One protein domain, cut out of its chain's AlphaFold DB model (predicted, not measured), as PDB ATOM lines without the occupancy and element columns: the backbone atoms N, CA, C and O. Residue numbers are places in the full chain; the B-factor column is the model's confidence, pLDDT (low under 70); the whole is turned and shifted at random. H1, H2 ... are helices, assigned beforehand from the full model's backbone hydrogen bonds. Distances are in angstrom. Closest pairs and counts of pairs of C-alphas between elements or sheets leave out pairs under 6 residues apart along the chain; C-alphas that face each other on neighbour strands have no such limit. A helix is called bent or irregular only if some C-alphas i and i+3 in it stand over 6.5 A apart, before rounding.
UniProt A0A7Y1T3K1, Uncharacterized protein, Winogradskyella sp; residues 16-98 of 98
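This is residues 16 to 98 of the 98 residues of an uncharacterized protein of Winogradskyella sp (UniProt A0A7Y1T3K1). A helical hairpin of H1 and H2 lies side by side with H4, and the three make a small up-and-down bundle; H3 sits turned crosswise at one end, and H5 turns off at the other, where residues 93 to 98 stick out. With these end parts the outline is a rod, its C-alphas spanning 49 by 22 by 18 A. The printed part has 83 residues with five named helices, H1 to H5 in order along the chain, and no named strand; the class is all helix. It is only just compact, close to loose, with a radius of gyration of the C-alphas of 14.0 A.

H1, residues 16 to 34, is the longest helix and begins with C-alpha 16 at (196.044, 247.855, 282.773); it measures 26.7 A from first to last C-alpha. H2 is residues 37 to 50, 20.9 A. H3 is residues 52 to 62, 15.3 A. H4, residues 68 to 84, begins with C-alpha 68 at (198.822, 244.272, 294.111) and measures 22.6 A; it is neither bent nor irregular, but only just: C-alphas 81 and 84 are 6.1 A apart. H5, residues 87 to 96, measures 14.2 A and ends with C-alpha 96 at (220.150, 245.057, 266.524).

H1, H2 and H4 form a bundle that is up and down, each helix running against the one before it in the chain. H1 and H2 are a hairpin: they touch at a shallow tilt of 6 degrees, opposite ways, and their closest C-alphas, those of Phe 32 and Gly 40, are 3.8 A apart. H4 touches H2 with residues 71 to 78 alone, at a shallow tilt of 29 degrees, opposite ways; the closest C-alphas are those of Tyr 43 and Ile 78, 6.5 A apart. H4 touches H1 with residues 75 to 82 alone, at a shallow tilt of 32 degrees, the same way; the closest C-alphas are those of Phe 24 and Ile 78, 7.4 A apart. H3 touches no helix; it is close to H2 but not clearly touching, about perpendicular at 87 degrees, with the closest C-alphas, those of Leu 48 and Phe 54, 6.3 A apart. H5 only just touches H1, with 3 pairs of C-alphas within 8 A, the closest those of Asn 31 and Leu 88 at 6.1 A. H4 and H5 touch only at the corner by their link, and only just, with 3 such pairs; the closest C-alphas are those of Leu 83 and Phe 89, 5.0 A apart. H3 and H5 are apart. Every O i to N i+4 pair is within hydrogen-bond range in H1, H3, H4 and H5, and 7 of 10 are in H2.

The two C-alphas farthest apart, those of Gly 63 and His 98, are 50.7 A apart. The printed part has no cut, and its four links are tight. The mean pLDDT of the printed part is 89.1; residue 98, the chain's last, is the one printed residue under 70.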
ATOM      1  N   LEU A  16     194.654 247.980 282.325       82.75
ATOM      2  CA  LEU A  16     196.044 247.855 282.773       82.75
ATOM      3  C   LEU A  16     196.435 246.391 283.028       82.75
ATOM      4  O   LEU A  16     197.512 245.958 282.626       82.75
ATOM      5  N   TYR A  17     195.549 245.606 283.649       85.44
ATOM      6  CA  TYR A  17     195.780 244.173 283.849       85.44
ATOM      7  C   TYR A  17     195.876 243.426 282.521       85.44
ATOM      8  O   TYR A  17     196.760 242.589 282.361       85.44
ATOM      9  N   TRP A  18     195.016 243.750 281.552       86.69
ATOM     10  CA  TRP A  18     195.104 243.182 280.209       86.69
ATOM     11  C   TRP A  18     196.389 243.593 279.490       86.69
ATOM     12  O   TRP A  18     197.020 242.729 278.893       86.69
ATOM     13  N   MET A  19     196.831 244.850 279.606       90.69
ATOM     14  CA  MET A  19     198.122 245.290 279.062       90.69
ATOM     15  C   MET A  19     199.287 244.482 279.639       90.69
ATOM     16  O   MET A  19     200.077 243.939 278.873       90.69
ATOM     17  N   PHE A  20     199.378 244.350 280.967       91.00
ATOM     18  CA  PHE A  20     200.439 243.558 281.602       91.00
ATOM     19  C   PHE A  20     200.341 242.069 281.267       91.00
ATOM     20  O   PHE A  20     201.362 241.434 281.027       91.00
ATOM     21  N   THR A  21     199.124 241.523 281.191       92.31
ATOM     22  CA  THR A  21     198.904 240.136 280.760       92.31
ATOM     23  C   THR A  21     199.458 239.928 279.358       92.31
ATOM     24  O   THR A  21     200.270 239.034 279.163       92.31
ATOM     25  N   SER A  22     199.069 240.768 278.397       93.31
ATOM     26  CA  SER A  22     199.540 240.670 277.016       93.31
ATOM     27  C   SER A  22     201.053 240.844 276.923       93.31
ATOM     28  O   SER A  22     201.709 240.048 276.261       93.31
ATOM     29  N   LEU A  23     201.618 241.832 277.620       94.56
ATOM     30  CA  LEU A  23     203.055 242.098 277.613       94.56
ATOM     31  C   LEU A  23     203.855 240.903 278.146       94.56
ATOM     32  O   LEU A  23     204.755 240.417 277.465       94.56
ATOM     33  N   PHE A  24     203.506 240.381 279.325       94.88
ATOM     34  CA  PHE A  24     204.223 239.243 279.908       94.88
ATOM     35  C   PHE A  24     203.978 237.939 279.152       94.88
ATOM     36  O   PHE A  24     204.866 237.094 279.096       94.88
ATOM     37  N   LEU A  25     202.808 237.781 278.535       94.81
ATOM     38  CA  LEU A  25     202.495 236.614 277.718       94.81
ATOM     39  C   LEU A  25     203.305 236.622 276.418       94.81
ATOM     40  O   LEU A  25     203.856 235.589 276.053       94.81
ATOM     41  N   ILE A  26     203.454 237.780 275.767       95.31
ATOM     42  CA  ILE A  26     204.343 237.933 274.605       95.31
ATOM     43  C   ILE A  26     205.783 237.613 275.006       95.31
ATOM     44  O   ILE A  26     206.414 236.786 274.357       95.31
ATOM     45  N   ILE A  27     206.286 238.197 276.098       94.25
ATOM     46  CA  ILE A  27     207.643 237.924 276.598       94.25
ATOM     47  C   ILE A  27     207.841 236.426 276.870       94.25
ATOM     48  O   ILE A  27     208.841 235.853 276.446       94.25
ATOM     49  N   GLY A  28     206.885 235.777 277.541       93.75
ATOM     50  CA  GLY A  28     206.948 234.348 277.840       93.75
ATOM     51  C   GLY A  28     206.961 233.477 276.584       93.75
ATOM     52  O   GLY A  28     207.779 232.563 276.492       93.75
ATOM     53  N   ILE A  29     206.120 233.790 275.593       95.25
ATOM     54  CA  ILE A  29     206.088 233.071 274.312       95.25
ATOM     55  C   ILE A  29     207.390 233.272 273.539       95.25
ATOM     56  O   ILE A  29     207.948 232.300 273.038       95.25
ATOM     57  N   LEU A  30     207.903 234.502 273.459       93.94
ATOM     58  CA  LEU A  30     209.179 234.771 272.797       93.94
ATOM     59  C   LEU A  30     210.314 233.995 273.468       93.94
ATOM     60  O   LEU A  30     211.101 233.350 272.786       93.94
ATOM     61  N   ASN A  31     210.355 233.978 274.800       93.50
ATOM     62  CA  ASN A  31     211.353 233.212 275.540       93.50
ATOM     63  C   ASN A  31     211.194 231.693 275.308       93.50
ATOM     64  O   ASN A  31     212.180 230.988 275.123       93.50
ATOM     65  N   PHE A  32     209.959 231.193 275.209       93.94
ATOM     66  CA  PHE A  32     209.681 229.784 274.911       93.94
ATOM     67  C   PHE A  32     210.162 229.361 273.517       93.94
ATOM     68  O   PHE A  32     210.697 228.264 273.365       93.94
ATOM     69  N   VAL A  33     209.934 230.213 272.513       94.12
ATOM     70  CA  VAL A  33     210.233 229.926 271.104       94.12
ATOM     71  C   VAL A  33     211.710 230.134 270.783       94.12
ATOM     72  O   VAL A  33     212.287 229.319 270.070       94.12
ATOM     73  N   TYR A  34     212.312 231.215 271.283       90.06
ATOM     74  CA  TYR A  34     213.636 231.657 270.843       90.06
ATOM     75  C   TYR A  34     214.777 231.330 271.807       90.06
ATOM     76  O   TYR A  34     215.925 231.319 271.378       90.06
ATOM     77  N   VAL A  35     214.482 231.080 273.084       90.62
ATOM     78  CA  VAL A  35     215.508 230.906 274.122       90.62
ATOM     79  C   VAL A  35     215.421 229.507 274.720       90.62
ATOM     80  O   VAL A  35     216.157 228.601 274.326       90.62
ATOM     81  N   HIS A  36     214.484 229.295 275.647       88.44
ATOM     82  CA  HIS A  36     214.361 228.059 276.400       88.44
ATOM     83  C   HIS A  36     212.899 227.735 276.709       88.44
ATOM     84  O   HIS A  36     212.157 228.521 277.304       88.44
ATOM     85  N   SER A  37     212.495 226.504 276.393       90.06
ATOM     86  CA  SER A  37     211.109 226.063 276.559       90.06
ATOM     87  C   SER A  37     210.655 226.031 278.026       90.06
ATOM     88  O   SER A  37     209.501 226.327 278.318       90.06
ATOM     89  N   VAL A  38     211.536 225.695 278.977       92.25
ATOM     90  CA  VAL A  38     211.143 225.587 280.396       92.25
ATOM     91  C   VAL A  38     210.906 226.968 281.038       92.25
ATOM     92  O   VAL A  38     209.793 227.194 281.523       92.25
ATOM     93  N   PRO A  39     211.861 227.924 281.009       88.75
ATOM     94  CA  PRO A  39     211.629 229.285 281.501       88.75
ATOM     95  C   PRO A  39     210.516 230.002 280.733       88.75
ATOM     96  O   PRO A  39     209.648 230.616 281.348       88.75
ATOM     97  N   GLY A  40     210.465 229.862 279.404       90.88
ATOM     98  CA  GLY A  40     209.419 230.475 278.590       90.88
ATOM     99  C   GLY A  40     208.008 230.013 278.957       90.88
ATOM    100  O   GLY A  40     207.104 230.838 279.122       90.88
ATOM    101  N   LEU A  41     207.810 228.709 279.184       93.94
ATOM    102  CA  LEU A  41     206.523 228.188 279.648       93.94
ATOM    103  C   LEU A  41     206.190 228.719 281.046       93.94
ATOM    104  O   LEU A  41     205.051 229.113 281.303       93.94
ATOM    105  N   PHE A  42     207.183 228.779 281.934       93.25
ATOM    106  CA  PHE A  42     207.017 229.315 283.280       93.25
ATOM    107  C   PHE A  42     206.565 230.785 283.264       93.25
ATOM    108  O   PHE A  42     205.552 231.114 283.881       93.25
ATOM    109  N   TYR A  43     207.228 231.659 282.499       92.62
ATOM    110  CA  TYR A  43     206.825 233.065 282.365       92.62
ATOM    111  C   TYR A  43     205.444 233.216 281.722       92.62
ATOM    112  O   TYR A  43     204.653 234.051 282.160       92.62
ATOM    113  N   THR A  44     205.115 232.366 280.747       93.06
ATOM    114  CA  THR A  44     203.791 232.345 280.108       93.06
ATOM    115  C   THR A  44     202.690 232.005 281.114       93.06
ATOM    116  O   THR A  44     201.653 232.667 281.156       93.06
ATOM    117  N   ILE A  45     202.915 231.014 281.982       93.00
ATOM    118  CA  ILE A  45     201.973 230.662 283.052       93.00
ATOM    119  C   ILE A  45     201.874 231.800 284.074       93.00
ATOM    120  O   ILE A  45     200.773 232.155 284.493       93.00
ATOM    121  N   LEU A  46     202.996 232.415 284.456       92.00
ATOM    122  CA  LEU A  46     202.989 233.553 285.375       92.00
ATOM    123  C   LEU A  46     202.255 234.771 284.804       92.00
ATOM    124  O   LEU A  46     201.581 235.476 285.555       92.00
ATOM    125  N   ALA A  47     202.305 234.998 283.490       92.44
ATOM    126  CA  ALA A  47     201.541 236.055 282.832       92.44
ATOM    127  C   ALA A  47     200.025 235.897 283.053       92.44
ATOM    128  O   ALA A  47     199.309 236.890 283.207       92.44
ATOM    129  N   LEU A  48     199.527 234.660 283.181       90.50
ATOM    130  CA  LEU A  48     198.120 234.403 283.500       90.50
ATOM    131  C   LEU A  48     197.729 234.920 284.891       90.50
ATOM    132  O   LEU A  48     196.562 235.239 285.092       90.50
ATOM    133  N   ALA A  49     198.664 235.103 285.832       89.12
ATOM    134  CA  ALA A  49     198.374 235.698 287.143       89.12
ATOM    135  C   ALA A  49     197.837 237.143 287.051       89.12
ATOM    136  O   ALA A  49     197.117 237.605 287.945       89.12
ATOM    137  N   TYR A  50     198.142 237.844 285.955       88.12
ATOM    138  CA  TYR A  50     197.650 239.193 285.666       88.12
ATOM    139  C   TYR A  50     196.302 239.184 284.950       88.12
ATOM    140  O   TYR A  50     195.597 240.194 284.981       88.12
ATOM    141  N   ALA A  51     195.911 238.052 284.354       88.44
ATOM    142  CA  ALA A  51     194.673 237.950 283.604       88.44
ATOM    143  C   ALA A  51     193.467 238.115 284.550       88.44
ATOM    144  O   ALA A  51     193.312 237.341 285.506       88.44
ATOM    145  N   PRO A  52     192.538 239.051 284.274       83.00
ATOM    146  CA  PRO A  52     191.379 239.280 285.140       83.00
ATOM    147  C   PRO A  52     190.498 238.037 285.324       83.00
ATOM    148  O   PRO A  52     189.894 237.845 286.381       83.00
ATOM    149  N   PHE A  53     190.420 237.176 284.303       84.19
ATOM    150  CA  PHE A  53     189.705 235.901 284.377       84.19
ATOM    151  C   PHE A  53     190.360 234.934 285.372       84.19
ATOM    152  O   PHE A  53     189.671 234.340 286.203       84.19
ATOM    153  N   PHE A  54     191.688 234.826 285.342       85.06
ATOM    154  CA  PHE A  54     192.433 233.919 286.208       85.06
ATOM    155  C   PHE A  54     192.365 234.354 287.673       85.06
ATOM    156  O   PHE A  54     192.126 233.527 288.548       85.06
ATOM    157  N   GLN A  55     192.435 235.659 287.952       83.31
ATOM    158  CA  GLN A  55     192.246 236.167 289.315       83.31
ATOM    159  C   GLN A  55     190.859 235.841 289.875       83.31
ATOM    160  O   GLN A  55     190.742 235.403 291.019       83.31
ATOM    161  N   LYS A  56     189.800 235.988 289.066       83.06
ATOM    162  CA  LYS A  56     188.443 235.577 289.463       83.06
ATOM    163  C   LYS A  56     188.367 234.074 289.728       83.06
ATOM    164  O   LYS A  56     187.689 233.658 290.664       83.06
ATOM    165  N   MET A  57     189.057 233.265 288.926       83.69
ATOM    166  CA  MET A  57     189.107 231.817 289.115       83.69
ATOM    167  C   MET A  57     189.835 231.430 290.409       83.69
ATOM    168  O   MET A  57     189.313 230.605 291.156       83.69
ATOM    169  N   ILE A  58     190.983 232.046 290.711       85.00
ATOM    170  CA  ILE A  58     191.733 231.824 291.959       85.00
ATOM    171  C   ILE A  58     190.875 232.193 293.165       85.00
ATOM    172  O   ILE A  58     190.745 231.391 294.083       85.00
ATOM    173  N   ILE A  59     190.235 233.362 293.150       84.19
ATOM    174  CA  ILE A  59     189.383 233.795 294.265       84.19
ATOM    175  C   ILE A  59     188.231 232.803 294.475       84.19
ATOM    176  O   ILE A  59     187.924 232.458 295.609       84.19
ATOM    177  N   ARG A  60     187.622 232.289 293.400       83.56
ATOM    178  CA  ARG A  60     186.514 231.325 293.499       83.56
ATOM    179  C   ARG A  60     186.937 229.927 293.947       83.56
ATOM    180  O   ARG A  60     186.170 229.281 294.647       83.56
ATOM    181  N   LYS A  61     188.100 229.435 293.509       86.38
ATOM    182  CA  LYS A  61     188.558 228.065 293.809       86.38
ATOM    183  C   LYS A  61     189.377 227.968 295.093       86.38
ATOM    184  O   LYS A  61     189.254 226.986 295.810       86.38
ATOM    185  N   ILE A  62     190.230 228.956 295.342       86.31
ATOM    186  CA  ILE A  62     191.228 228.957 296.419       86.31
ATOM    187  C   ILE A  62     190.811 229.916 297.546       86.31
ATOM    188  O   ILE A  62     191.305 229.809 298.661       86.31
ATOM    189  N   GLY A  63     189.903 230.865 297.286       83.88
ATOM    190  CA  GLY A  63     189.507 231.879 298.273       83.88
ATOM    191  C   GLY A  63     190.558 232.971 298.485       83.88
ATOM    192  O   GLY A  63     190.359 233.876 299.291       83.88
ATOM    193  N   PHE A  64     191.676 232.920 297.754       82.69
ATOM    194  CA  PHE A  64     192.793 233.842 297.913       82.69
ATOM    195  C   PHE A  64     192.751 234.968 296.876       82.69
ATOM    196  O   PHE A  64     192.579 234.732 295.680       82.69
ATOM    197  N   ARG A  65     192.953 236.213 297.322       82.38
ATOM    198  CA  ARG A  65     193.082 237.376 296.438       82.38
ATOM    199  C   ARG A  65     194.551 237.742 296.292       82.38
ATOM    200  O   ARG A  65     195.170 238.174 297.261       82.38
ATOM    201  N   ILE A  66     195.084 237.636 295.076       82.94
ATOM    202  CA  ILE A  66     196.447 238.095 294.792       82.94
ATOM    203  C   ILE A  66     196.519 239.599 295.076       82.94
ATOM    204  O   ILE A  66     195.758 240.395 294.517       82.94
ATOM    205  N   SER A  67     197.407 239.988 295.989       87.12
ATOM    206  CA  SER A  67     197.605 241.390 296.336       87.12
ATOM    207  C   SER A  67     198.341 242.123 295.211       87.12
ATOM    208  O   SER A  67     199.123 241.536 294.460       87.12
ATOM    209  N   ARG A  68     198.126 243.438 295.107       84.62
ATOM    210  CA  ARG A  68     198.822 244.272 294.111       84.62
ATOM    211  C   ARG A  68     200.345 244.204 294.260       84.62
ATOM    212  O   ARG A  68     201.043 244.189 293.258       84.62
ATOM    213  N   TRP A  69     200.844 244.105 295.492       88.94
ATOM    214  CA  TRP A  69     202.274 243.978 295.775       88.94
ATOM    215  C   TRP A  69     202.873 242.690 295.213       88.94
ATOM    216  O   TRP A  69     203.938 242.742 294.609       88.94
ATOM    217  N   ILE A  70     202.163 241.561 295.337       90.44
ATOM    218  CA  ILE A  70     202.609 240.283 294.764       90.44
ATOM    219  C   ILE A  70     202.742 240.406 293.246       90.44
ATOM    220  O   ILE A  70     203.735 239.963 292.687       90.44
ATOM    221  N   LEU A  71     201.777 241.051 292.586       89.12
ATOM    222  CA  LEU A  71     201.828 241.268 291.137       89.12
ATOM    223  C   LEU A  71     202.969 242.200 290.728       89.12
ATOM    224  O   LEU A  71     203.622 241.951 289.729       89.12
ATOM    225  N   ILE A  72     203.255 243.249 291.496       91.12
ATOM    226  CA  ILE A  72     204.392 244.130 291.195       91.12
ATOM    227  C   ILE A  72     205.707 243.349 291.282       91.12
ATOM    228  O   ILE A  72     206.500 243.385 290.346       91.12
ATOM    229  N   VAL A  73     205.919 242.608 292.373       94.50
ATOM    230  CA  VAL A  73     207.132 241.796 292.562       94.50
ATOM    231  C   VAL A  73     207.253 240.743 291.465       94.50
ATOM    232  O   VAL A  73     208.317 240.589 290.874       94.50
ATOM    233  N   LEU A  74     206.154 240.062 291.142       93.12
ATOM    234  CA  LEU A  74     206.132 239.059 290.086       93.12
ATOM    235  C   LEU A  74     206.503 239.667 288.724       93.12
ATOM    236  O   LEU A  74     207.202 239.036 287.940       93.12
ATOM    237  N   GLY A  75     206.067 240.894 288.448       92.81
ATOM    238  CA  GLY A  75     206.306 241.566 287.173       92.81
ATOM    239  C   GLY A  75     207.756 241.993 287.052       92.81
ATOM    240  O   GLY A  75     208.374 241.787 286.013       92.81
ATOM    241  N   LEU A  76     208.320 242.504 288.149       94.62
ATOM    242  CA  LEU A  76     209.744 242.806 288.247       94.62
ATOM    243  C   LEU A  76     210.599 241.557 288.042       94.62
ATOM    244  O   LEU A  76     211.578 241.631 287.312       94.62
ATOM    245  N   ILE A  77     210.214 240.413 288.618       92.62
ATOM    246  CA  ILE A  77     210.935 239.149 288.423       92.62
ATOM    247  C   ILE A  77     210.912 238.729 286.953       92.62
ATOM    248  O   ILE A  77     211.964 238.387 286.423       92.62
ATOM    249  N   ILE A  78     209.748 238.768 286.291       92.06
ATOM    250  CA  ILE A  78     209.645 238.417 284.865       92.06
ATOM    251  C   ILE A  78     210.542 239.345 284.045       92.06
ATOM    252  O   ILE A  78     211.412 238.863 283.333       92.06
ATOM    253  N   LEU A  79     210.385 240.664 284.191       93.31
ATOM    254  CA  LEU A  79     211.156 241.644 283.421       93.31
ATOM    255  C   LEU A  79     212.658 241.517 283.660       93.31
ATOM    256  O   LEU A  79     213.428 241.513 282.707       93.31
ATOM    257  N   TRP A  80     213.078 241.398 284.917       93.81
ATOM    258  CA  TRP A  80     214.486 241.258 285.262       93.81
ATOM    259  C   TRP A  80     215.069 239.962 284.692       93.81
ATOM    260  O   TRP A  80     216.096 239.995 284.018       93.81
ATOM    261  N   ALA A  81     214.376 238.838 284.880       89.31
ATOM    262  CA  ALA A  81     214.859 237.543 284.420       89.31
ATOM    263  C   ALA A  81     214.889 237.421 282.891       89.31
ATOM    264  O   ALA A  81     215.752 236.731 282.369       89.31
ATOM    265  N   THR A  82     213.973 238.071 282.164       90.06
ATOM    266  CA  THR A  82     213.924 237.957 280.698       90.06
ATOM    267  C   THR A  82     214.684 239.053 279.967       90.06
ATOM    268  O   THR A  82     215.201 238.785 278.891       90.06
ATOM    269  N   LEU A  83     214.705 240.282 280.493       88.69
ATOM    270  CA  LEU A  83     215.247 241.449 279.785       88.69
ATOM    271  C   LEU A  83     216.532 242.009 280.397       88.69
ATOM    272  O   LEU A  83     217.279 242.658 279.683       88.69
ATOM    273  N   ALA A  84     216.782 241.826 281.697       86.38
ATOM    274  CA  ALA A  84     217.986 242.375 282.326       86.38
ATOM    275  C   ALA A  84     219.137 241.363 282.385       86.38
ATOM    276  O   ALA A  84     220.294 241.757 282.305       86.38
ATOM    277  N   VAL A  85     218.820 240.078 282.569       84.38
ATOM    278  CA  VAL A  85     219.815 239.000 282.751       84.38
ATOM    279  C   VAL A  85     219.511 237.784 281.862       84.38
ATOM    280  O   VAL A  85     220.169 236.759 281.968       84.38
ATOM    281  N   GLY A  86     218.478 237.858 281.020       85.44
ATOM    282  CA  GLY A  86     218.024 236.722 280.220       85.44
ATOM    283  C   GLY A  86     218.547 236.745 278.791       85.44
ATOM    284  O   GLY A  86     218.621 237.810 278.178       85.44
ATOM    285  N   ASP A  87     218.752 235.558 278.221       86.56
ATOM    286  CA  ASP A  87     219.240 235.378 276.843       86.56
ATOM    287  C   ASP A  87     218.301 235.984 275.784       86.56
ATOM    288  O   ASP A  87     218.690 236.199 274.637       86.56
ATOM    289  N   LEU A  88     217.048 236.292 276.150       87.44
ATOM    290  CA  LEU A  88     216.129 236.987 275.251       87.44
ATOM    291  C   LEU A  88     216.638 238.401 274.931       87.44
ATOM    292  O   LEU A  88     216.495 238.844 273.795       87.44
ATOM    293  N   PHE A  89     217.233 239.101 275.902       88.88
ATOM    294  CA  PHE A  89     217.839 240.410 275.660       88.88
ATOM    295  C   PHE A  89     219.102 240.301 274.808       88.88
ATOM    296  O   PHE A  89     219.237 241.057 273.850       88.88
ATOM    297  N   GLU A  90     219.966 239.323 275.091       90.00
ATOM    298  CA  GLU A  90     221.171 239.066 274.290       90.00
ATOM    299  C   GLU A  90     220.821 238.768 272.824       90.00
ATOM    300  O   GLU A  90     221.460 239.279 271.906       90.00
ATOM    301  N   LEU A  91     219.748 238.006 272.583       89.81
ATOM    302  CA  LEU A  91     219.241 237.744 271.237       89.81
ATOM    303  C   LEU A  91     218.781 239.027 270.530       89.81
ATOM    304  O   LEU A  91     219.087 239.232 269.355       89.81
ATOM    305  N   PHE A  92     218.047 239.892 271.235       89.44
ATOM    306  CA  PHE A  92     217.623 241.182 270.687       89.44
ATOM    307  C   PHE A  92     218.813 242.092 270.377       89.44
ATOM    308  O   PHE A  92     218.806 242.762 269.344       89.44
ATOM    309  N   GLU A  93     219.829 242.111 271.239       89.38
ATOM    310  CA  GLU A  93     221.063 242.863 271.014       89.38
ATOM    311  C   GLU A  93     221.801 242.347 269.771       89.38
ATOM    312  O   GLU A  93     222.155 243.135 268.895       89.38
ATOM    313  N   ALA A  94     221.932 241.026 269.623       90.06
ATOM    314  CA  ALA A  94     222.555 240.413 268.452       90.06
ATOM    315  C   ALA A  94     221.835 240.759 267.136       90.06
ATOM    316  O   ALA A  94     222.487 240.967 266.115       90.06
ATOM    317  N   TRP A  95     220.501 240.851 267.144       91.06
ATOM    318  CA  TRP A  95     219.725 241.280 265.973       91.06
ATOM    319  C   TRP A  95     219.836 242.773 265.676       91.06
ATOM    320  O   TRP A  95     219.706 243.165 264.523       91.06
ATOM    321  N   MET A  96     220.036 243.608 266.694       89.69
ATOM    322  CA  MET A  96     220.150 245.057 266.524       89.69
ATOM    323  C   MET A  96     221.514 245.478 265.967       89.69
ATOM    324  O   MET A  96     221.620 246.512 265.312       89.69
ATOM    325  N   LEU A  97     222.557 244.700 266.253       85.94
ATOM    326  CA  LEU A  97     223.930 244.972 265.825       85.94
ATOM    327  C   LEU A  97     224.256 244.451 264.412       85.94
ATOM    328  O   LEU A  97     225.392 244.605 263.960       85.94
ATOM    329  N   HIS A  98     223.279 243.852 263.727       60.47
ATOM    330  CA  HIS A  98     223.363 243.348 262.354       60.47
ATOM    331  C   HIS A  98     222.590 244.238 261.376       60.47
ATOM    332  O   HIS A  98     223.051 244.339 260.215       60.47
TER     333      HIS A  98